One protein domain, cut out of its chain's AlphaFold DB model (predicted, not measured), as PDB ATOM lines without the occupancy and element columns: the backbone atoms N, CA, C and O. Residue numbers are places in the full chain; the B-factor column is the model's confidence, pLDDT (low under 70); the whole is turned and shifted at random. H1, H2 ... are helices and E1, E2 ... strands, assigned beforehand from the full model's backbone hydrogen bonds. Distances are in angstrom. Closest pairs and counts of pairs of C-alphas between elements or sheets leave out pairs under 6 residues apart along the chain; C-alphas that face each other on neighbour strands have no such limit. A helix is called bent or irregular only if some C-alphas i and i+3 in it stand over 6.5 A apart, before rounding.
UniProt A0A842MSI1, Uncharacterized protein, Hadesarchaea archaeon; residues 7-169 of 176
ATOM      1  N   VAL A   7     147.983 101.499 137.975       92.25
ATOM      2  CA  VAL A   7     148.753 101.304 139.209       92.25
ATOM      3  C   VAL A   7     149.001  99.812 139.359       92.25
ATOM      4  O   VAL A   7     148.066  99.057 139.622       92.25
ATOM      5  N   LYS A   8     150.250  99.384 139.174       93.81
ATOM      6  CA  LYS A   8     150.632  97.969 139.256       93.81
ATOM      7  C   LYS A   8     150.876  97.534 140.690       93.81
ATOM      8  O   LYS A   8     150.389  96.488 141.102       93.81
ATOM      9  N   GLU A   9     151.599  98.352 141.446       94.44
ATOM     10  CA  GLU A   9     151.902  98.103 142.853       94.44
ATOM     11  C   GLU A   9     151.837  99.415 143.630       94.44
ATOM     12  O   GLU A   9     152.255 100.469 143.144       94.44
ATOM     13  N   LEU A  10     151.300  99.342 144.845       94.69
ATOM     14  CA  LEU A  10     151.131 100.487 145.727       94.69
ATOM     15  C   LEU A  10     151.321 100.047 147.176       94.69
ATOM     16  O   LEU A  10     150.681  99.101 147.632       94.69
ATOM     17  N   SER A  11     152.191 100.746 147.891       93.94
ATOM     18  CA  SER A  11     152.474 100.534 149.310       93.94
ATOM     19  C   SER A  11     152.826 101.861 149.982       93.94
ATOM     20  O   SER A  11     152.918 102.895 149.320       93.94
ATOM     21  N   ASP A  12     153.072 101.832 151.289       92.75
ATOM     22  CA  ASP A  12     153.362 103.040 152.062       92.75
ATOM     23  C   ASP A  12     154.627 103.780 151.618       92.75
ATOM     24  O   ASP A  12     154.700 104.996 151.789       92.75
ATOM     25  N   SER A  13     155.639 103.082 151.104       94.25
ATOM     26  CA  SER A  13     156.934 103.657 150.712       94.25
ATOM     27  C   SER A  13     157.280 103.434 149.243       94.25
ATOM     28  O   SER A  13     158.333 103.898 148.814       94.25
ATOM     29  N   TYR A  14     156.414 102.774 148.468       96.38
ATOM     30  CA  TYR A  14     156.709 102.393 147.091       96.38
ATOM     31  C   TYR A  14     155.482 102.427 146.172       96.38
ATOM     32  O   TYR A  14     154.396 101.976 146.547       96.38
ATOM     33  N   VAL A  15     155.687 102.925 144.951       96.56
ATOM     34  CA  VAL A  15     154.677 103.060 143.895       96.56
ATOM     35  C   VAL A  15     155.248 102.545 142.574       96.56
ATOM     36  O   VAL A  15     156.349 102.936 142.188       96.56
ATOM     37  N   LYS A  16     154.471 101.733 141.848       96.69
ATOM     38  CA  LYS A  16     154.751 101.316 140.468       96.69
ATOM     39  C   LYS A  16     153.585 101.656 139.552       96.69
ATOM     40  O   LYS A  16     152.486 101.119 139.726       96.69
ATOM     41  N   LEU A  17     153.826 102.512 138.562       95.25
ATOM     42  CA  LEU A  17     152.824 102.965 137.595       95.25
ATOM     43  C   LEU A  17     153.228 102.632 136.167       95.25
ATOM     44  O   LEU A  17     154.401 102.692 135.812       95.25
ATOM     45  N   VAL A  18     152.222 102.380 135.335       95.06
ATOM     46  CA  VAL A  18     152.380 102.254 133.889       95.06
ATOM     47  C   VAL A  18     151.478 103.259 133.185       95.06
ATOM     48  O   VAL A  18     150.278 103.344 133.459       95.06
ATOM     49  N   LYS A  19     152.049 104.009 132.245       92.19
ATOM     50  CA  LYS A  19     151.324 104.839 131.283       92.19
ATOM     51  C   LYS A  19     151.465 104.219 129.903       92.19
ATOM     52  O   LYS A  19     152.562 104.147 129.360       92.19
ATOM     53  N   SER A  20     150.339 103.829 129.318       91.00
ATOM     54  CA  SER A  20     150.292 103.274 127.968       91.00
ATOM     55  C   SER A  20     149.662 104.260 126.998       91.00
ATOM     56  O   SER A  20     148.508 104.659 127.160       91.00
ATOM     57  N   THR A  21     150.401 104.632 125.956       86.81
ATOM     58  CA  THR A  21     149.883 105.409 124.827       86.81
ATOM     59  C   THR A  21     149.937 104.584 123.541       86.81
ATOM     60  O   THR A  21     150.358 103.423 123.514       86.81
ATOM     61  N   LYS A  22     149.468 105.178 122.437       84.44
ATOM     62  CA  LYS A  22     149.641 104.593 121.099       84.44
ATOM     63  C   LYS A  22     151.103 104.618 120.638       84.44
ATOM     64  O   LYS A  22     151.448 103.885 119.716       84.44
ATOM     65  N   GLU A  23     151.927 105.477 121.230       83.25
ATOM     66  CA  GLU A  23     153.296 105.747 120.787       83.25
ATOM     67  C   GLU A  23     154.321 104.978 121.607       83.25
ATOM     68  O   GLU A  23     155.272 104.447 121.032       83.25
ATOM     69  N   LEU A  24     154.108 104.863 122.917       88.88
ATOM     70  CA  LEU A  24     154.998 104.148 123.819       88.88
ATOM     71  C   LEU A  24     154.292 103.716 125.114       88.88
ATOM     72  O   LEU A  24     153.225 104.225 125.464       88.88
ATOM     73  N   ASP A  25     154.896 102.758 125.808       91.94
ATOM     74  CA  ASP A  25     154.581 102.427 127.194       91.94
ATOM     75  C   ASP A  25     155.718 102.915 128.092       91.94
ATOM     76  O   ASP A  25     156.886 102.644 127.807       91.94
ATOM     77  N   VAL A  26     155.378 103.614 129.172       93.44
ATOM     78  CA  VAL A  26     156.319 104.005 130.226       93.44
ATOM     79  C   VAL A  26     155.926 103.311 131.513       93.44
ATOM     80  O   VAL A  26     154.798 103.458 131.978       93.44
ATOM     81  N   GLU A  27     156.874 102.609 132.109       96.69
ATOM     82  CA  GLU A  27     156.786 102.091 133.466       96.69
ATOM     83  C   GLU A  27     157.712 102.903 134.373       96.69
ATOM     84  O   GLU A  27     158.870 103.142 134.028       96.69
ATOM     85  N   VAL A  28     157.200 103.336 135.525       96.69
ATOM     86  CA  VAL A  28     157.981 104.032 136.553       96.69
ATOM     87  C   VAL A  28     157.772 103.372 137.907       96.69
ATOM     88  O   VAL A  28     156.646 103.077 138.307       96.69
ATOM     89  N   GLU A  29     158.873 103.216 138.629       96.94
ATOM     90  CA  GLU A  29     158.942 102.754 140.009       96.94
ATOM     91  C   GLU A  29     159.589 103.830 140.883       96.94
ATOM     92  O   GLU A  29     160.647 104.353 140.538       96.94
ATOM     93  N   VAL A  30     158.984 104.151 142.026       96.50
ATOM     94  CA  VAL A  30     159.560 105.075 143.018       96.50
ATOM     95  C   VAL A  30     159.468 104.455 144.405       96.50
ATOM     96  O   VAL A  30     158.400 103.995 144.800       96.50
ATOM     97  N   SER A  31     160.578 104.464 145.147       96.06
ATOM     98  CA  SER A  31     160.693 103.951 146.516       96.06
ATOM     99  C   SER A  31     161.398 104.953 147.432       96.06
ATOM    100  O   SER A  31     162.469 105.450 147.088       96.06
ATOM    101  N   LEU A  32     160.852 105.191 148.629       93.94
ATOM    102  CA  LEU A  32     161.541 105.920 149.710       93.94
ATOM    103  C   LEU A  32     162.588 105.063 150.430       93.94
ATOM    104  O   LEU A  32     163.413 105.580 151.175       93.94
ATOM    105  N   GLU A  33     162.545 103.750 150.227       94.12
ATOM    106  CA  GLU A  33     163.532 102.806 150.739       94.12
ATOM    107  C   GLU A  33     164.495 102.389 149.629       94.12
ATOM    108  O   GLU A  33     164.173 102.475 148.440       94.12
ATOM    109  N   LYS A  34     165.674 101.890 150.010       92.50
ATOM    110  CA  LYS A  34     166.652 101.373 149.052       92.50
ATOM    111  C   LYS A  34     166.097 100.129 148.357       92.50
ATOM    112  O   LYS A  34     166.012  99.060 148.959       92.50
ATOM    113  N   LYS A  35     165.780 100.257 147.072       92.56
ATOM    114  CA  LYS A  35     165.315  99.172 146.207       92.56
ATOM    115  C   LYS A  35     166.242  99.057 145.004       92.56
ATOM    116  O   LYS A  35     166.804 100.046 144.545       92.56
ATOM    117  N   LYS A  36     166.427  97.839 144.495       91.44
ATOM    118  CA  LYS A  36     167.133  97.643 143.229       91.44
ATOM    119  C   LYS A  36     166.197  98.060 142.096       91.44
ATOM    120  O   LYS A  36     165.225  97.360 141.834       91.44
ATOM    121  N   THR A  37     166.495  99.188 141.468       91.56
ATOM    122  CA  THR A  37     165.774  99.732 140.315       91.56
ATOM    123  C   THR A  37     166.757 100.001 139.179       91.56
ATOM    124  O   THR A  37     167.956 100.152 139.413       91.56
ATOM    125  N   GLU A  38     166.256 100.020 137.948       94.81
ATOM    126  CA  GLU A  38     167.033 100.310 136.743       94.81
ATOM    127  C   GLU A  38     166.358 101.454 135.986       94.81
ATOM    128  O   GLU A  38     165.127 101.536 135.947       94.81
ATOM    129  N   ILE A  39     167.163 102.354 135.427       96.50
ATOM    130  CA  ILE A  39     166.698 103.473 134.613       96.50
ATOM    131  C   ILE A  39     167.164 103.207 133.184       96.50
ATOM    132  O   ILE A  39     168.355 103.211 132.894       96.50
ATOM    133  N   ALA A  40     166.203 102.944 132.306       95.06
ATOM    134  CA  ALA A  40     166.415 102.651 130.900       95.06
ATOM    135  C   ALA A  40     165.327 103.341 130.066       95.06
ATOM    136  O   ALA A  40     164.319 102.743 129.676       95.06
ATOM    137  N   THR A  41     165.519 104.631 129.788       90.56
ATOM    138  CA  THR A  41     164.634 105.405 128.899       90.56
ATOM    139  C   THR A  41     165.022 105.279 127.427       90.56
ATOM    140  O   THR A  41     164.239 105.638 126.547       90.56
ATOM    141  N   GLY A  42     166.233 104.785 127.148       88.81
ATOM    142  CA  GLY A  42     166.835 104.788 125.812       88.81
ATOM    143  C   GLY A  42     167.469 106.133 125.436       88.81
ATOM    144  O   GLY A  42     167.961 106.284 124.319       88.81
ATOM    145  N   LEU A  43     167.471 107.103 126.356       87.44
ATOM    146  CA  LEU A  43     168.071 108.424 126.205       87.44
ATOM    147  C   LEU A  43     169.140 108.605 127.288       87.44
ATOM    148  O   LEU A  43     168.832 109.044 128.392       87.44
ATOM    149  N   ALA A  44     170.406 108.336 126.957       87.62
ATOM    150  CA  ALA A  44     171.504 108.295 127.936       87.62
ATOM    151  C   ALA A  44     171.609 109.552 128.825       87.62
ATOM    152  O   ALA A  44     171.885 109.457 130.017       87.62
ATOM    153  N   PHE A  45     171.349 110.736 128.264       83.88
ATOM    154  CA  PHE A  45     171.349 111.979 129.037       83.88
ATOM    155  C   PHE A  45     170.186 112.054 130.040       83.88
ATOM    156  O   PHE A  45     170.376 112.487 131.173       83.88
ATOM    157  N   LEU A  46     168.986 111.612 129.648       85.75
ATOM    158  CA  LEU A  46     167.830 111.568 130.545       85.75
ATOM    159  C   LEU A  46     168.039 110.529 131.651       85.75
ATOM    160  O   LEU A  46     167.718 110.813 132.802       85.75
ATOM    161  N   ASP A  47     168.612 109.372 131.314       90.44
ATOM    162  CA  ASP A  47     168.945 108.327 132.286       90.44
ATOM    163  C   ASP A  47     169.878 108.887 133.371       90.44
ATOM    164  O   ASP A  47     169.551 108.834 134.557       90.44
ATOM    165  N   HIS A  48     170.956 109.565 132.966       89.06
ATOM    166  CA  HIS A  48     171.897 110.197 133.893       89.06
ATOM    167  C   HIS A  48     171.257 111.290 134.772       89.06
ATOM    168  O   HIS A  48     171.532 111.393 135.973       89.06
ATOM    169  N   MET A  49     170.364 112.108 134.202       89.25
ATOM    170  CA  MET A  49     169.619 113.105 134.976       89.25
ATOM    171  C   MET A  49     168.722 112.454 136.036       89.25
ATOM    172  O   MET A  49     168.668 112.927 137.172       89.25
ATOM    173  N   LEU A  50     168.015 111.379 135.685       91.50
ATOM    174  CA  LEU A  50     167.127 110.666 136.603       91.50
ATOM    175  C   LEU A  50     167.905 109.953 137.715       91.50
ATOM    176  O   LEU A  50     167.470 109.986 138.865       91.50
ATOM    177  N   GLU A  51     169.069 109.380 137.405       92.06
ATOM    178  CA  GLU A  51     169.995 108.829 138.404       92.06
ATOM    179  C   GLU A  51     170.452 109.905 139.396       92.06
ATOM    180  O   GLU A  51     170.424 109.688 140.610       92.06
ATOM    181  N   THR A  52     170.802 111.093 138.895       89.94
ATOM    182  CA  THR A  52     171.213 112.234 139.729       89.94
ATOM    183  C   THR A  52     170.077 112.695 140.643       89.94
ATOM    184  O   THR A  52     170.304 112.965 141.824       89.94
ATOM    185  N   ILE A  53     168.840 112.742 140.134       90.00
ATOM    186  CA  ILE A  53     167.647 113.059 140.934       90.00
ATOM    187  C   ILE A  53     167.424 111.997 142.015       90.00
ATOM    188  O   ILE A  53     167.207 112.354 143.171       90.00
ATOM    189  N   ALA A  54     167.495 110.709 141.668       92.31
ATOM    190  CA  ALA A  54     167.313 109.612 142.616       92.31
ATOM    191  C   ALA A  54     168.341 109.685 143.757       92.31
ATOM    192  O   ALA A  54     167.978 109.615 144.935       92.31
ATOM    193  N   TRP A  55     169.609 109.912 143.405       90.75
ATOM    194  CA  TRP A  55     170.701 110.080 144.360       90.75
ATOM    195  C   TRP A  55     170.501 111.307 145.257       90.75
ATOM    196  O   TRP A  55     170.515 111.178 146.480       90.75
ATOM    197  N   GLY A  56     170.252 112.481 144.670       87.88
ATOM    198  CA  GLY A  56     170.092 113.733 145.415       87.88
ATOM    199  C   GLY A  56     168.845 113.768 146.302       87.88
ATOM    200  O   GLY A  56     168.842 114.435 147.334       87.88
ATOM    201  N   ALA A  57     167.796 113.033 145.933       88.06
ATOM    202  CA  ALA A  57     166.567 112.927 146.710       88.06
ATOM    203  C   ALA A  57     166.556 111.731 147.684       88.06
ATOM    204  O   ALA A  57     165.546 111.510 148.353       88.06
ATOM    205  N   CYS A  58     167.660 110.975 147.783       92.62
ATOM    206  CA  CYS A  58     167.792 109.792 148.641       92.62
ATOM    207  C   CYS A  58     166.662 108.764 148.440       92.62
ATOM    208  O   CYS A  58     166.164 108.181 149.402       92.62
ATOM    209  N   MET A  59     166.253 108.541 147.189       94.12
ATOM    210  CA  MET A  59     165.175 107.621 146.810       94.12
ATOM    211  C   MET A  59     165.645 106.643 145.735       94.12
ATOM    212  O   MET A  59     166.633 106.884 145.047       94.12
ATOM    213  N   SER A  60     164.934 105.531 145.569       96.62
ATOM    214  CA  SER A  60     165.169 104.631 144.431       96.62
ATOM    215  C   SER A  60     164.147 104.925 143.340       96.62
ATOM    216  O   SER A  60     162.944 104.892 143.604       96.62
ATOM    217  N   ILE A  61     164.626 105.219 142.132       96.88
ATOM    218  CA  ILE A  61     163.801 105.462 140.944       96.88
ATOM    219  C   ILE A  61     164.147 104.400 139.904       96.88
ATOM    220  O   ILE A  61     165.321 104.119 139.666       96.88
ATOM    221  N   GLY A  62     163.128 103.799 139.302       97.44
ATOM    222  CA  GLY A  62     163.246 102.932 138.137       97.44
ATOM    223  C   GLY A  62     162.377 103.452 137.006       97.44
ATOM    224  O   GLY A  62     161.272 103.935 137.253       97.44
ATOM    225  N   VAL A  63     162.872 103.365 135.775       96.94
ATOM    226  CA  VAL A  63     162.129 103.769 134.579       96.94
ATOM    227  C   VAL A  63     162.416 102.788 133.456       96.94
ATOM    228  O   VAL A  63     163.572 102.501 133.170       96.94
ATOM    229  N   SER A  64     161.369 102.320 132.787       96.25
ATOM    230  CA  SER A  64     161.477 101.512 131.575       96.25
ATOM    231  C   SER A  64     160.562 102.078 130.501       96.25
ATOM    232  O   SER A  64     159.400 102.399 130.763       96.25
ATOM    233  N   VAL A  65     161.092 102.224 129.287       93.56
ATOM    234  CA  VAL A  65     160.352 102.761 128.144       93.56
ATOM    235  C   VAL A  65     160.333 101.745 127.011       93.56
ATOM    236  O   VAL A  65     161.374 101.322 126.513       93.56
ATOM    237  N   ASN A  66     159.132 101.399 126.550       91.50
ATOM    238  CA  ASN A  66     158.926 100.565 125.373       91.50
ATOM    239  C   ASN A  66     158.285 101.381 124.244       91.50
ATOM    240  O   ASN A  66     157.110 101.748 124.306       91.50
ATOM    241  N   VAL A  67     159.057 101.659 123.193       87.81
ATOM    242  CA  VAL A  67     158.621 102.491 122.064       87.81
ATOM    243  C   VAL A  67     157.857 101.651 121.039       87.81
ATOM    244  O   VAL A  67     158.415 100.754 120.410       87.81
ATOM    245  N   LYS A  68     156.586 101.993 120.801       84.00
ATOM    246  CA  LYS A  68     155.727 101.356 119.783       84.00
ATOM    247  C   LYS A  68     155.803 102.061 118.431       84.00
ATOM    248  O   LYS A  68     155.691 101.412 117.392       84.00
ATOM    249  N   ARG A  69     155.973 103.390 118.415       74.94
ATOM    250  CA  ARG A  69     156.055 104.209 117.194       74.94
ATOM    251  C   ARG A  69     157.155 105.272 117.310       74.94
ATOM    252  O   ARG A  69     157.342 105.882 118.351       74.94
ATOM    253  N   ARG A  70     157.891 105.475 116.213       56.91
ATOM    254  CA  ARG A  70     159.182 106.186 116.116       56.91
ATOM    255  C   ARG A  70     159.073 107.724 116.258       56.91
ATOM    256  O   ARG A  70     159.277 108.441 115.285       56.91
ATOM    257  N   LEU A  71     158.752 108.237 117.447       63.75
ATOM    258  CA  LEU A  71     158.847 109.664 117.795       63.75
ATOM    259  C   LEU A  71     159.639 109.815 119.102       63.75
ATOM    260  O   LEU A  71     159.134 109.554 120.183       63.75
ATOM    261  N   THR A  72     160.905 110.225 119.003       61.06
ATOM    262  CA  THR A  72     161.816 110.365 120.157       61.06
ATOM    263  C   THR A  72     161.412 111.505 121.101       61.06
ATOM    264  O   THR A  72     161.706 111.455 122.290       61.06
ATOM    265  N   ALA A  73     160.716 112.528 120.589       64.81
ATOM    266  CA  ALA A  73     160.378 113.730 121.351       64.81
ATOM    267  C   ALA A  73     159.386 113.482 122.505       64.81
ATOM    268  O   ALA A  73     159.382 114.253 123.461       64.81
ATOM    269  N   THR A  74     158.580 112.417 122.444       76.06
ATOM    270  CA  THR A  74     157.553 112.127 123.457       76.06
ATOM    271  C   THR A  74     158.061 111.275 124.620       76.06
ATOM    272  O   THR A  74     157.411 111.234 125.659       76.06
ATOM    273  N   ILE A  75     159.253 110.668 124.514       84.81
ATOM    274  CA  ILE A  75     159.827 109.832 125.585       84.81
ATOM    275  C   ILE A  75     160.062 110.657 126.849       84.81
ATOM    276  O   ILE A  75     159.538 110.324 127.909       84.81
ATOM    277  N   THR A  76     160.807 111.762 126.739       85.69
ATOM    278  CA  THR A  76     161.063 112.663 127.875       85.69
ATOM    279  C   THR A  76     159.758 113.156 128.484       85.69
ATOM    280  O   THR A  76     159.651 113.303 129.702       85.69
ATOM    281  N   GLU A  77     158.757 113.394 127.633       84.56
ATOM    282  CA  GLU A  77     157.474 113.899 128.075       84.56
ATOM    283  C   GLU A  77     156.704 112.879 128.917       84.56
ATOM    284  O   GLU A  77     156.309 113.148 130.056       84.56
ATOM    285  N   ASP A  78     156.535 111.685 128.365       87.50
ATOM    286  CA  ASP A  78     155.772 110.617 128.987       87.50
ATOM    287  C   ASP A  78     156.463 110.076 130.239       87.50
ATOM    288  O   ASP A  78     155.780 109.748 131.214       87.50
ATOM    289  N   VAL A  79     157.799 110.058 130.266       90.69
ATOM    290  CA  VAL A  79     158.581 109.762 131.475       90.69
ATOM    291  C   VAL A  79     158.322 110.812 132.552       90.69
ATOM    292  O   VAL A  79     157.978 110.449 133.675       90.69
ATOM    293  N   GLY A  80     158.397 112.103 132.215       87.69
ATOM    294  CA  GLY A  80     158.137 113.192 133.162       87.69
ATOM    295  C   GLY A  80     156.719 113.159 133.743       87.69
ATOM    296  O   GLY A  80     156.542 113.285 134.957       87.69
ATOM    297  N   ILE A  81     155.706 112.927 132.900       87.69
ATOM    298  CA  ILE A  81     154.312 112.798 133.352       87.69
ATOM    299  C   ILE A  81     154.152 111.593 134.290       87.69
ATOM    300  O   ILE A  81     153.523 111.712 135.344       87.69
ATOM    301  N   THR A  82     154.698 110.434 133.919       91.12
ATOM    302  CA  THR A  82     154.518 109.186 134.683       91.12
ATOM    303  C   THR A  82     155.265 109.233 136.016       91.12
ATOM    304  O   THR A  82     154.708 108.841 137.040       91.12
ATOM    305  N   LEU A  83     156.475 109.800 136.035       92.12
ATOM    306  CA  LEU A  83     157.251 110.015 137.256       92.12
ATOM    307  C   LEU A  83     156.565 110.997 138.208       92.12
ATOM    308  O   LEU A  83     156.440 110.706 139.398       92.12
ATOM    309  N   GLY A  84     156.064 112.124 137.694       89.00
ATOM    310  CA  GLY A  84     155.308 113.076 138.506       89.00
ATOM    311  C   GLY A  84     154.060 112.438 139.125       89.00
ATOM    312  O   GLY A  84     153.798 112.613 140.312       89.00
ATOM    313  N   ALA A  85     153.337 111.612 138.365       90.06
ATOM    314  CA  ALA A  85     152.165 110.901 138.876       90.06
ATOM    315  C   ALA A  85     152.528 109.889 139.980       90.06
ATOM    316  O   ALA A  85     151.793 109.767 140.962       90.06
ATOM    317  N   ALA A  86     153.660 109.189 139.853       91.88
ATOM    318  CA  ALA A  86     154.146 108.262 140.877       91.88
ATOM    319  C   ALA A  86     154.532 108.998 142.170       91.88
ATOM    320  O   ALA A  86     154.129 108.589 143.260       91.88
ATOM    321  N   LEU A  87     155.238 110.126 142.049       90.44
ATOM    322  CA  LEU A  87     155.586 110.981 143.185       90.44
ATOM    323  C   LEU A  87     154.343 111.574 143.854       90.44
ATOM    324  O   LEU A  87     154.254 111.565 145.078       90.44
ATOM    325  N   ALA A  88     153.363 112.039 143.076       87.88
ATOM    326  CA  ALA A  88     152.104 112.560 143.602       87.88
ATOM    327  C   ALA A  88     151.368 111.516 144.455       87.88
ATOM    328  O   ALA A  88     150.974 111.823 145.577       87.88
ATOM    329  N   GLN A  89     151.260 110.269 143.980       90.12
ATOM    330  CA  GLN A  89     150.649 109.186 144.763       90.12
ATOM    331  C   GLN A  89     151.403 108.918 146.067       90.12
ATOM    332  O   GLN A  89     150.788 108.766 147.122       90.12
ATOM    333  N   LEU A  90     152.735 108.911 146.018       90.19
ATOM    334  CA  LEU A  90     153.564 108.718 147.203       90.19
ATOM    335  C   LEU A  90     153.378 109.863 148.216       90.19
ATOM    336  O   LEU A  90     153.229 109.609 149.413       90.19
ATOM    337  N   PHE A  91     153.310 111.113 147.748       87.62
ATOM    338  CA  PHE A  91     153.003 112.269 148.593       87.62
ATOM    339  C   PHE A  91     151.605 112.183 149.203       87.62
ATOM    340  O   PHE A  91     151.464 112.449 150.392       87.62
ATOM    341  N   GLU A  92     150.584 111.783 148.445       86.62
ATOM    342  CA  GLU A  92     149.216 111.618 148.955       86.62
ATOM    343  C   GLU A  92     149.128 110.548 150.050       86.62
ATOM    344  O   GLU A  92     148.426 110.734 151.047       86.62
ATOM    345  N   ILE A  93     149.857 109.438 149.897       89.50
ATOM    346  CA  ILE A  93     149.944 108.393 150.925       89.50
ATOM    347  C   ILE A  93     150.614 108.947 152.181       89.50
ATOM    348  O   ILE A  93     150.062 108.832 153.275       89.50
ATOM    349  N   LYS A  94     151.780 109.590 152.036       89.00
ATOM    350  CA  LYS A  94     152.537 110.108 153.182       89.00
ATOM    351  C   LYS A  94     151.864 111.295 153.861       89.00
ATOM    352  O   LYS A  94     151.938 111.402 155.080       89.00
ATOM    353  N   ALA A  95     151.140 112.134 153.124       86.69
ATOM    354  CA  ALA A  95     150.404 113.266 153.680       86.69
ATOM    355  C   ALA A  95     149.388 112.833 154.748       86.69
ATOM    356  O   ALA A  95     149.196 113.552 155.725       86.69
ATOM    357  N   LYS A  96     148.805 111.630 154.627       86.44
ATOM    358  CA  LYS A  96     147.900 111.062 155.644       86.44
ATOM    359  C   LYS A  96     148.589 110.795 156.986       86.44
ATOM    360  O   LYS A  96     147.925 110.837 158.013       86.44
ATOM    361  N   ALA A  97     149.896 110.528 156.974       87.44
ATOM    362  CA  ALA A  97     150.712 110.325 158.171       87.44
ATOM    363  C   ALA A  97     151.353 111.628 158.696       87.44
ATOM    364  O   ALA A  97     151.950 111.625 159.769       87.44
ATOM    365  N   GLY A  98     151.216 112.735 157.957       86.06
ATOM    366  CA  GLY A  98     151.902 113.999 158.217       86.06
ATOM    367  C   GLY A  98     153.290 114.047 157.571       86.06
ATOM    368  O   GLY A  98     154.133 113.182 157.793       86.06
ATOM    369  N   ILE A  99     153.536 115.087 156.769       87.44
ATOM    370  CA  ILE A  99     154.831 115.372 156.134       87.44
ATOM    371  C   ILE A  99     155.175 116.851 156.271       87.44
ATOM    372  O   ILE A  99     154.293 117.688 156.470       87.44
ATOM    373  N   ASN A 100     156.449 117.184 156.078       87.44
ATOM    374  CA  ASN A 100     156.838 118.565 155.819       87.44
ATOM    375  C   ASN A 100     156.203 119.010 154.495       87.44
ATOM    376  O   ASN A 100     156.584 118.540 153.425       87.44
ATOM    377  N   GLY A 101     155.210 119.899 154.581       83.81
ATOM    378  CA  GLY A 101     154.419 120.353 153.435       83.81
ATOM    379  C   GLY A 101     155.187 121.221 152.436       83.81
ATOM    380  O   GLY A 101     154.679 121.473 151.352       83.81
ATOM    381  N   ALA A 102     156.405 121.653 152.766       86.06
ATOM    382  CA  ALA A 102     157.300 122.333 151.844       86.06
ATOM    383  C   ALA A 102     158.760 121.954 152.117       86.06
ATOM    384  O   ALA A 102     159.147 121.693 153.258       86.06
ATOM    385  N   GLY A 103     159.572 121.952 151.064       86.56
ATOM    386  CA  GLY A 103     161.007 121.697 151.129       86.56
ATOM    387  C   GLY A 103     161.749 122.465 150.045       86.56
ATOM    388  O   GLY A 103     161.183 122.781 148.998       86.56
ATOM    389  N   ALA A 104     163.017 122.774 150.293       88.94
ATOM    390  CA  ALA A 104     163.894 123.396 149.312       88.94
ATOM    391  C   ALA A 104     165.274 122.739 149.334       88.94
ATOM    392  O   ALA A 104     165.740 122.294 150.381       88.94
ATOM    393  N   GLY A 105     165.915 122.697 148.173       87.25
ATOM    394  CA  GLY A 105     167.252 122.163 147.971       87.25
ATOM    395  C   GLY A 105     168.086 123.102 147.110       87.25
ATOM    396  O   GLY A 105     167.571 123.784 146.221       87.25
ATOM    397  N   LEU A 106     169.383 123.126 147.394       87.81
ATOM    398  CA  LEU A 106     170.400 123.777 146.582       87.81
ATOM    399  C   LEU A 106     171.358 122.697 146.097       87.81
ATOM    400  O   LEU A 106     171.787 121.857 146.887       87.81
ATOM    401  N   PHE A 107     171.681 122.726 144.813       84.56
ATOM    402  CA  PHE A 107     172.644 121.821 144.211       84.56
ATOM    403  C   PHE A 107     173.631 122.633 143.387       84.56
ATOM    404  O   PHE A 107     173.219 123.439 142.554       84.56
ATOM    405  N   ALA A 108     174.919 122.443 143.650       83.38
ATOM    406  CA  ALA A 108     175.989 123.090 142.912       83.38
ATOM    407  C   ALA A 108     176.766 122.036 142.122       83.38
ATOM    408  O   ALA A 108     177.101 120.985 142.672       83.38
ATOM    409  N   LEU A 109     177.043 122.329 140.856       78.25
ATOM    410  CA  LEU A 109     177.888 121.525 139.982       78.25
ATOM    411  C   LEU A 109     178.821 122.474 139.232       78.25
ATOM    412  O   LEU A 109     178.348 123.312 138.472       78.25
ATOM    413  N   ASP A 110     180.123 122.359 139.479       82.69
ATOM    414  CA  ASP A 110     181.153 123.263 138.961       82.69
ATOM    415  C   ASP A 110     180.820 124.749 139.191       82.69
ATOM    416  O   ASP A 110     180.812 125.216 140.333       82.69
ATOM    417  N   ASP A 111     180.547 125.503 138.126       76.56
ATOM    418  CA  ASP A 111     180.186 126.922 138.184       76.56
ATOM    419  C   ASP A 111     178.668 127.168 138.240       76.56
ATOM    420  O   ASP A 111     178.219 128.320 138.322       76.56
ATOM    421  N   ALA A 112     177.879 126.090 138.214       73.25
ATOM    422  CA  ALA A 112     176.434 126.126 138.201       73.25
ATOM    423  C   ALA A 112     175.838 125.937 139.601       73.25
ATOM    424  O   ALA A 112     176.210 125.032 140.345       73.25
ATOM    425  N   LEU A 113     174.856 126.769 139.947       79.88
ATOM    426  CA  LEU A 113     174.054 126.663 141.163       79.88
ATOM    427  C   LEU A 113     172.570 126.604 140.800       79.88
ATOM    428  O   LEU A 113     171.993 127.571 140.294       79.88
ATOM    429  N   ALA A 114     171.938 125.485 141.132       81.50
ATOM    430  CA  ALA A 114     170.511 125.259 140.989       81.50
ATOM    431  C   ALA A 114     169.805 125.296 142.350       81.50
ATOM    432  O   ALA A 114     170.313 124.805 143.360       81.50
ATOM    433  N   ARG A 115     168.591 125.849 142.366       83.62
ATOM    434  CA  ARG A 115     167.677 125.834 143.509       83.62
ATOM    435  C   ARG A 115     166.345 125.226 143.102       83.62
ATOM    436  O   ARG A 115     165.742 125.658 142.121       83.62
ATOM    437  N   ALA A 116     165.849 124.295 143.904       85.75
ATOM    438  CA  ALA A 116     164.505 123.747 143.777       85.75
ATOM    439  C   ALA A 116     163.731 123.952 145.082       85.75
ATOM    440  O   ALA A 116     164.284 123.790 146.166       85.75
ATOM    441  N   MET A 117     162.453 124.296 144.986       85.19
ATOM    442  CA  MET A 117     161.511 124.336 146.099       85.19
ATOM    443  C   MET A 117     160.239 123.600 145.690       85.19
ATOM    444  O   MET A 117     159.735 123.781 144.585       85.19
ATOM    445  N   ILE A 118     159.720 122.765 146.580       85.06
ATOM    446  CA  ILE A 118     158.498 121.989 146.376       85.06
ATOM    447  C   ILE A 118     157.549 122.314 147.524       85.06
ATOM    448  O   ILE A 118     157.969 122.332 148.679       85.06
ATOM    449  N   SER A 119     156.280 122.563 147.205       84.00
ATOM    450  CA  SER A 119     155.206 122.754 148.182       84.00
ATOM    451  C   SER A 119     154.000 121.869 147.857       84.00
ATOM    452  O   SER A 119     153.439 121.913 146.757       84.00
ATOM    453  N   VAL A 120     153.582 121.070 148.837       81.00
ATOM    454  CA  VAL A 120     152.466 120.116 148.789       81.00
ATOM    455  C   VAL A 120     151.202 120.758 149.373       81.00
ATOM    456  O   VAL A 120     150.577 120.256 150.298       81.00
ATOM    457  N   GLU A 121     150.812 121.903 148.816       74.12
ATOM    458  CA  GLU A 121     149.619 122.669 149.224       74.12
ATOM    459  C   GLU A 121     148.335 122.274 148.469       74.12
ATOM    460  O   GLU A 121     147.298 122.926 148.598       74.12
ATOM    461  N   GLY A 122     148.390 121.246 147.618       67.12
ATOM    462  CA  GLY A 122     147.252 120.808 146.797       67.12
ATOM    463  C   GLY A 122     146.955 121.696 145.580       67.12
ATOM    464  O   GLY A 122     146.004 121.434 144.843       67.12
ATOM    465  N   ARG A 123     147.770 122.728 145.325       72.81
ATOM    466  CA  ARG A 123     147.740 123.517 144.083       72.81
ATOM    467  C   ARG A 123     148.831 123.039 143.132       72.81
ATOM    468  O   ARG A 123     149.931 122.702 143.568       72.81
ATOM    469  N   ARG A 124     148.529 123.049 141.834       69.88
ATOM    470  CA  ARG A 124     149.469 122.692 140.766       69.88
ATOM    471  C   ARG A 124     150.003 123.970 140.141       69.88
ATOM    472  O   ARG A 124     149.256 124.660 139.459       69.88
ATOM    473  N   ASN A 125     151.271 124.274 140.374       70.56
ATOM    474  CA  ASN A 125     151.981 125.356 139.703       70.56
ATOM    475  C   ASN A 125     153.407 124.896 139.403       70.56
ATOM    476  O   ASN A 125     154.002 124.165 140.196       70.56
ATOM    477  N   ILE A 126     153.963 125.352 138.283       74.81
ATOM    478  CA  ILE A 126     155.401 125.286 138.052       74.81
ATOM    479  C   ILE A 126     155.947 126.662 137.704       74.81
ATOM    480  O   ILE A 126     155.348 127.406 136.926       74.81
ATOM    481  N   PHE A 127     157.095 126.991 138.275       74.56
ATOM    482  CA  PHE A 127     157.900 128.131 137.866       74.56
ATOM    483  C   PHE A 127     159.294 127.628 137.526       74.56
ATOM    484  O   PHE A 127     159.903 126.931 138.335       74.56
ATOM    485  N   VAL A 128     159.788 127.976 136.341       74.19
ATOM    486  CA  VAL A 128     161.141 127.628 135.904       74.19
ATOM    487  C   VAL A 128     161.854 128.898 135.469       74.19
ATOM    488  O   VAL A 128     161.585 129.427 134.392       74.19
ATOM    489  N   GLY A 129     162.737 129.387 136.338       71.69
ATOM    490  CA  GLY A 129     163.651 130.490 136.054       71.69
ATOM    491  C   GLY A 129     164.976 129.946 135.527       71.69
ATOM    492  O   GLY A 129     165.642 129.170 136.214       71.69
ATOM    493  N   LEU A 130     165.347 130.324 134.308       64.62
ATOM    494  CA  LEU A 130     166.639 129.992 133.703       64.62
ATOM    495  C   LEU A 130     167.400 131.296 133.496       64.62
ATOM    496  O   LEU A 130     167.592 131.742 132.368       64.62
ATOM    497  N   ASP A 131     167.783 131.925 134.601       52.94
ATOM    498  CA  ASP A 131     168.557 133.159 134.567       52.94
ATOM    499  C   ASP A 131     170.038 132.787 134.501       52.94
ATOM    500  O   ASP A 131     170.762 132.777 135.493       52.94
ATOM    501  N   ALA A 132     170.486 132.412 133.309       52.19
ATOM    502  CA  ALA A 132     171.902 132.267 133.025       52.19
ATOM    503  C   ALA A 132     172.219 133.066 131.761       52.19
ATOM    504  O   ALA A 132     172.112 132.570 130.638       52.19
ATOM    505  N   GLU A 133     172.579 134.339 131.947       41.50
ATOM    506  CA  GLU A 133     173.219 135.127 130.893       41.50
ATOM    507  C   GLU A 133     174.457 134.359 130.404       41.50
ATOM    508  O   GLU A 133     175.410 134.160 131.153       41.50
ATOM    509  N   GLY A 134     174.419 133.879 129.156       44.56
ATOM    510  CA  GLY A 134     175.523 133.137 128.542       44.56
ATOM    511  C   GLY A 134     175.446 131.608 128.620       44.56
ATOM    512  O   GLY A 134     176.330 130.960 128.061       44.56
ATOM    513  N   ALA A 135     174.405 131.008 129.215       45.59
ATOM    514  CA  ALA A 135     174.241 129.551 129.173       45.59
ATOM    515  C   ALA A 135     174.052 129.060 127.729       45.59
ATOM    516  O   ALA A 135     173.038 129.331 127.075       45.59
ATOM    517  N   LYS A 136     175.037 128.315 127.219       41.00
ATOM    518  CA  LYS A 136     174.927 127.620 125.936       41.00
ATOM    519  C   LYS A 136     174.097 126.354 126.136       41.00
ATOM    520  O   LYS A 136     174.376 125.531 126.996       41.00
ATOM    521  N   SER A 137     173.063 126.207 125.314       42.78
ATOM    522  CA  SER A 137     172.275 124.980 125.209       42.78
ATOM    523  C   SER A 137     173.181 123.820 124.796       42.78
ATOM    524  O   SER A 137     173.612 123.770 123.641       42.78
ATOM    525  N   GLU A 138     173.453 122.879 125.700       38.09
ATOM    526  CA  GLU A 138     174.049 121.612 125.288       38.09
ATOM    527  C   GLU A 138     173.032 120.829 124.466       38.09
ATOM    528  O   GLU A 138     171.953 120.440 124.924       38.09
ATOM    529  N   ARG A 139     173.369 120.637 123.194       34.12
ATOM    530  CA  ARG A 139     172.680 119.697 122.321       34.12
ATOM    531  C   ARG A 139     173.424 118.380 122.428       34.12
ATOM    532  O   ARG A 139     174.359 118.136 121.672       34.12
ATOM    533  N   SER A 140     172.991 117.521 123.346       33.66
ATOM    534  CA  SER A 140     173.265 116.099 123.171       33.66
ATOM    535  C   SER A 140     172.549 115.664 121.892       33.66
ATOM    536  O   SER A 140     171.443 116.134 121.609       33.66
ATOM    537  N   SER A 141     173.153 114.781 121.100       33.31
ATOM    538  CA  SER A 141     172.630 114.323 119.800       33.31
ATOM    539  C   SER A 141     171.188 113.783 119.843       33.31
ATOM    540  O   SER A 141     170.583 113.576 118.793       33.31
ATOM    541  N   THR A 142     170.629 113.586 121.044       34.62
ATOM    542  CA  THR A 142     169.297 113.021 121.284       34.62
ATOM    543  C   THR A 142     168.341 113.934 122.082       34.62
ATOM    544  O   THR A 142     167.142 113.667 122.110       34.62
ATOM    545  N   LEU A 143     168.806 115.039 122.683       37.19
ATOM    546  CA  LEU A 143     167.957 116.012 123.393       37.19
ATOM    547  C   LEU A 143     168.416 117.451 123.117       37.19
ATOM    548  O   LEU A 143     169.564 117.813 123.360       37.19
ATOM    549  N   SER A 144     167.493 118.311 122.680       37.56
ATOM    550  CA  SER A 144     167.700 119.762 122.769       37.56
ATOM    551  C   SER A 144     167.499 120.202 124.221       37.56
ATOM    552  O   SER A 144     166.494 119.802 124.805       37.56
ATOM    553  N   SER A 145     168.358 121.074 124.769       38.84
ATOM    554  CA  SER A 145     168.281 121.600 126.154       38.84
ATOM    555  C   SER A 145     167.015 122.413 126.498       38.84
ATOM    556  O   SER A 145     166.997 123.182 127.462       38.84
ATOM    557  N   ASN A 146     165.954 122.314 125.700       37.69
ATOM    558  CA  ASN A 146     164.666 122.890 126.028       37.69
ATOM    559  C   ASN A 146     164.141 122.145 127.263       37.69
ATOM    560  O   ASN A 146     163.608 121.050 127.154       37.69
ATOM    561  N   SER A 147     164.308 122.743 128.440       44.28
ATOM    562  CA  SER A 147     163.759 122.297 129.730       44.28
ATOM    563  C   SER A 147     162.294 122.719 129.924       44.28
ATOM    564  O   SER A 147     161.621 122.271 130.852       44.28
ATOM    565  N   ARG A 148     161.765 123.537 129.002       38.84
ATOM    566  CA  ARG A 148     160.352 123.945 128.934       38.84
ATOM    567  C   ARG A 148     159.343 122.785 128.847       38.84
ATOM    568  O   ARG A 148     158.325 122.882 129.531       38.84
ATOM    569  N   PRO A 149     159.589 121.696 128.090       44.09
ATOM    570  CA  PRO A 149     158.713 120.532 128.067       44.09
ATOM    571  C   PRO A 149     158.628 119.900 129.459       44.09
ATOM    572  O   PRO A 149     157.543 119.865 130.021       44.09
ATOM    573  N   LEU A 150     159.754 119.548 130.094       44.88
ATOM    574  CA  LEU A 150     159.789 118.939 131.439       44.88
ATOM    575  C   LEU A 150     158.986 119.735 132.482       44.88
ATOM    576  O   LEU A 150     158.247 119.158 133.280       44.88
ATOM    577  N   ALA A 151     159.060 121.065 132.411       41.12
ATOM    578  CA  ALA A 151     158.326 121.961 133.292       41.12
ATOM    579  C   ALA A 151     156.800 121.915 133.088       41.12
ATOM    580  O   ALA A 151     156.035 121.773 134.041       41.12
ATOM    581  N   SER A 152     156.344 122.003 131.836       40.03
ATOM    582  CA  SER A 152     154.911 121.955 131.507       40.03
ATOM    583  C   SER A 152     154.246 120.626 131.883       40.03
ATOM    584  O   SER A 152     153.047 120.574 132.143       40.03
ATOM    585  N   LEU A 153     155.030 119.557 131.984       48.19
ATOM    586  CA  LEU A 153     154.545 118.190 132.148       48.19
ATOM    587  C   LEU A 153     154.352 117.768 133.600       48.19
ATOM    588  O   LEU A 153     153.468 116.963 133.901       48.19
ATOM    589  N   TRP A 154     155.095 118.396 134.510       43.22
ATOM    590  CA  TRP A 154     154.859 118.308 135.949       43.22
ATOM    591  C   TRP A 154     153.461 118.828 136.339       43.22
ATOM    592  O   TRP A 154     152.829 118.292 137.249       43.22
ATOM    593  N   MET A 155     152.925 119.827 135.616       37.44
ATOM    594  CA  MET A 155     151.568 120.346 135.865       37.44
ATOM    595  C   MET A 155     150.466 119.343 135.477       37.44
ATOM    596  O   MET A 155     149.424 119.269 136.138       37.44
ATOM    597  N   THR A 156     150.685 118.553 134.423       42.50
ATOM    598  CA  THR A 156     149.677 117.634 133.868       42.50
ATOM    599  C   THR A 156     149.514 116.370 134.717       42.50
ATOM    600  O   THR A 156     148.412 115.831 134.814       42.50
ATOM    601  N   SER A 157     150.578 115.927 135.394       40.28
ATOM    602  CA  SER A 157     150.596 114.702 136.211       40.28
ATOM    603  C   SER A 157     149.921 114.830 137.582       40.28
ATOM    604  O   SER A 157     149.687 113.828 138.249       40.28
ATOM    605  N   GLY A 158     149.561 116.047 137.993       38.94
ATOM    606  CA  GLY A 158     148.928 116.303 139.287       38.94
ATOM    607  C   GLY A 158     149.870 116.414 140.474       38.94
ATOM    608  O   GLY A 158     149.429 116.323 141.615       38.94
ATOM    609  N   SER A 159     151.141 116.675 140.190       47.53
ATOM    610  CA  SER A 159     152.197 116.843 141.179       47.53
ATOM    611  C   SER A 159     152.059 118.143 142.000       47.53
ATOM    612  O   SER A 159     151.418 119.100 141.544       47.53
ATOM    613  N   PRO A 160     152.663 118.203 143.206       55.44
ATOM    614  CA  PRO A 160     152.720 119.411 144.030       55.44
ATOM    615  C   PRO A 160     153.396 120.583 143.308       55.44
ATOM    616  O   PRO A 160     154.165 120.393 142.361       55.44
ATOM    617  N   THR A 161     153.117 121.802 143.777       52.66
ATOM    618  CA  THR A 161     153.715 123.022 143.226       52.66
ATOM    619  C   THR A 161     155.239 122.955 143.323       52.66
ATOM    620  O   THR A 161     155.779 122.705 144.400       52.66
ATOM    621  N   MET A 162     155.929 123.201 142.210       53.69
ATOM    622  CA  MET A 162     157.388 123.171 142.129       53.69
ATOM    623  C   MET A 162     157.925 124.494 141.578       53.69
ATOM    624  O   MET A 162     157.514 124.974 140.527       53.69
ATOM    625  N   PHE A 163     158.883 125.075 142.281       50.09
ATOM    626  CA  PHE A 163     159.670 126.211 141.826       50.09
ATOM    627  C   PHE A 163     161.090 125.719 141.569       50.09
ATOM    628  O   PHE A 163     161.783 125.309 142.496       50.09
ATOM    629  N   LEU A 164     161.530 125.764 140.317       55.75
ATOM    630  CA  LEU A 164     162.903 125.483 139.925       55.75
ATOM    631  C   LEU A 164     163.536 126.786 139.432       55.75
ATOM    632  O   LEU A 164     162.961 127.520 138.630       55.75
ATOM    633  N   THR A 165     164.715 127.123 139.925       46.31
ATOM    634  CA  THR A 165     165.456 128.300 139.466       46.31
ATOM    635  C   THR A 165     166.929 127.951 139.379       46.31
ATOM    636  O   THR A 165     167.524 127.539 140.374       46.31
ATOM    637  N   SER A 166     167.520 128.124 138.199       45.88
ATOM    638  CA  SER A 166     168.974 128.204 138.068       45.88
ATOM    639  C   SER A 166     169.408 129.620 138.438       45.88
ATOM    640  O   SER A 166     168.806 130.580 137.961       45.88
ATOM    641  N   ILE A 167     170.389 129.746 139.333       47.78
ATOM    642  CA  ILE A 167     170.859 131.035 139.866       47.78
ATOM    643  C   ILE A 167     172.110 131.514 139.107       47.78
ATOM    644  O   ILE A 167     172.334 132.720 139.011       47.78
ATOM    645  N   ARG A 168     172.933 130.590 138.590       46.19
ATOM    646  CA  ARG A 168     174.124 130.847 137.752       46.19
ATOM    647  C   ARG A 168     174.661 129.527 137.187       46.19
ATOM    648  O   ARG A 168     174.405 128.502 137.801       46.19
ATOM    649  N   GLY A 169     175.388 129.561 136.067       38.72
ATOM    650  CA  GLY A 169     176.126 128.423 135.492       38.72
ATOM    651  C   GLY A 169     176.585 128.712 134.061       38.72
ATOM    652  O   GLY A 169     175.754 129.078 133.228       38.72
TER     653      GLY A 169
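What this domain is: This is residues 7 to 169 of the 176 residues of an uncharacterized protein of Hadesarchaea archaeon (UniProt A0A842MSI1). Two sheets of four strands stand on opposite sides of a layer of helices, their strands running crosswise to each other. The long helix H2 covers the first sheet, E1 to E4, with H1 beside E4; the short helix H3 packs on H2 and on the second sheet, E5 to E8. The printed part has 163 residues, with three helices and eight strands in the order E1 E2 E3 H1 E4 H2 E5 E6 E7 H3 E8. The first sheet runs E1 E2 E3 E4, antiparallel, and the second E5 E6 E8 E7, mixed. The class is mixed, helices and strands; the whole is compact, with a radius of gyration of the C-alphas of 15.7 A and spans of 45 by 40 by 28 A.

Where its parts are: E1, residues 7 to 10, begins at C-alpha 7 (148.753, 101.304, 139.209). E2 is residues 14 to 20, and E3 residues 24 to 31, 23.4 A long. H1, residues 44 to 56, measures 18.4 A, and E4, residues 60 to 67, 23.4 A. H2, residues 73 to 95, measures 33.8 A and begins at C-alpha 73 (160.378, 113.730, 121.351); it is irregular, but only just, C-alphas 73 and 76 being 6.6 A apart. E5, residues 102 to 109, measures 23.8 A, and E6, residues 112 to 119, 23.7 A. E7 is residues 126 to 130 and H3 residues 148 to 156. E8, residues 161 to 168, ends at C-alpha 168 (174.124, 130.847, 137.752).

How they stand to each other: E1, E2 and E3 form a meander, each strand the antiparallel neighbour of the one before, with N 8 and O 16 at 2.9 A and N 17 and O 28 at 2.9 A. E4 is antiparallel to E3, with N 27 and O 64 at 2.9 A. H1 and H2 lie on the same face of this sheet, making two layers. H2 runs slantwise to the strands, at 35 degrees to E2 on the local plane; C-alphas 28 and 83 are its closest to E3, 6.1 A. H2 touches H3 with residues 76 to 84 alone, the closest C-alphas being 81 and 153, 5.5 A, at a steep tilt of 42 degrees. H3 is over E7, its height over the sheet 8.1 A. E5 and E6 are a hairpin, with N 105 and O 116 at 2.8 A; E6 and E8 are antiparallel, with N 115 and O 165 at 2.8 A. E7, H3 and E8 form a strand-helix-strand unit, two parallel neighbour strands with a helix between, its crossover left-handed; N 164 and O 127 are 2.8 A apart. In H1 every O i to N i+4 pair is within hydrogen-bond range; H2 has 18 of 19 and H3 3 of 5.

The domain as a whole: The C-alphas of Ser 11 and Gly 134, the two farthest apart, are 45.0 A apart. The printed part has no cut. The links E3 to H1 and E7 to H3 are long. Mean pLDDT of the printed part is 76.6; residues 70 to 73, 122, 124 and 130 to 169 are under 70.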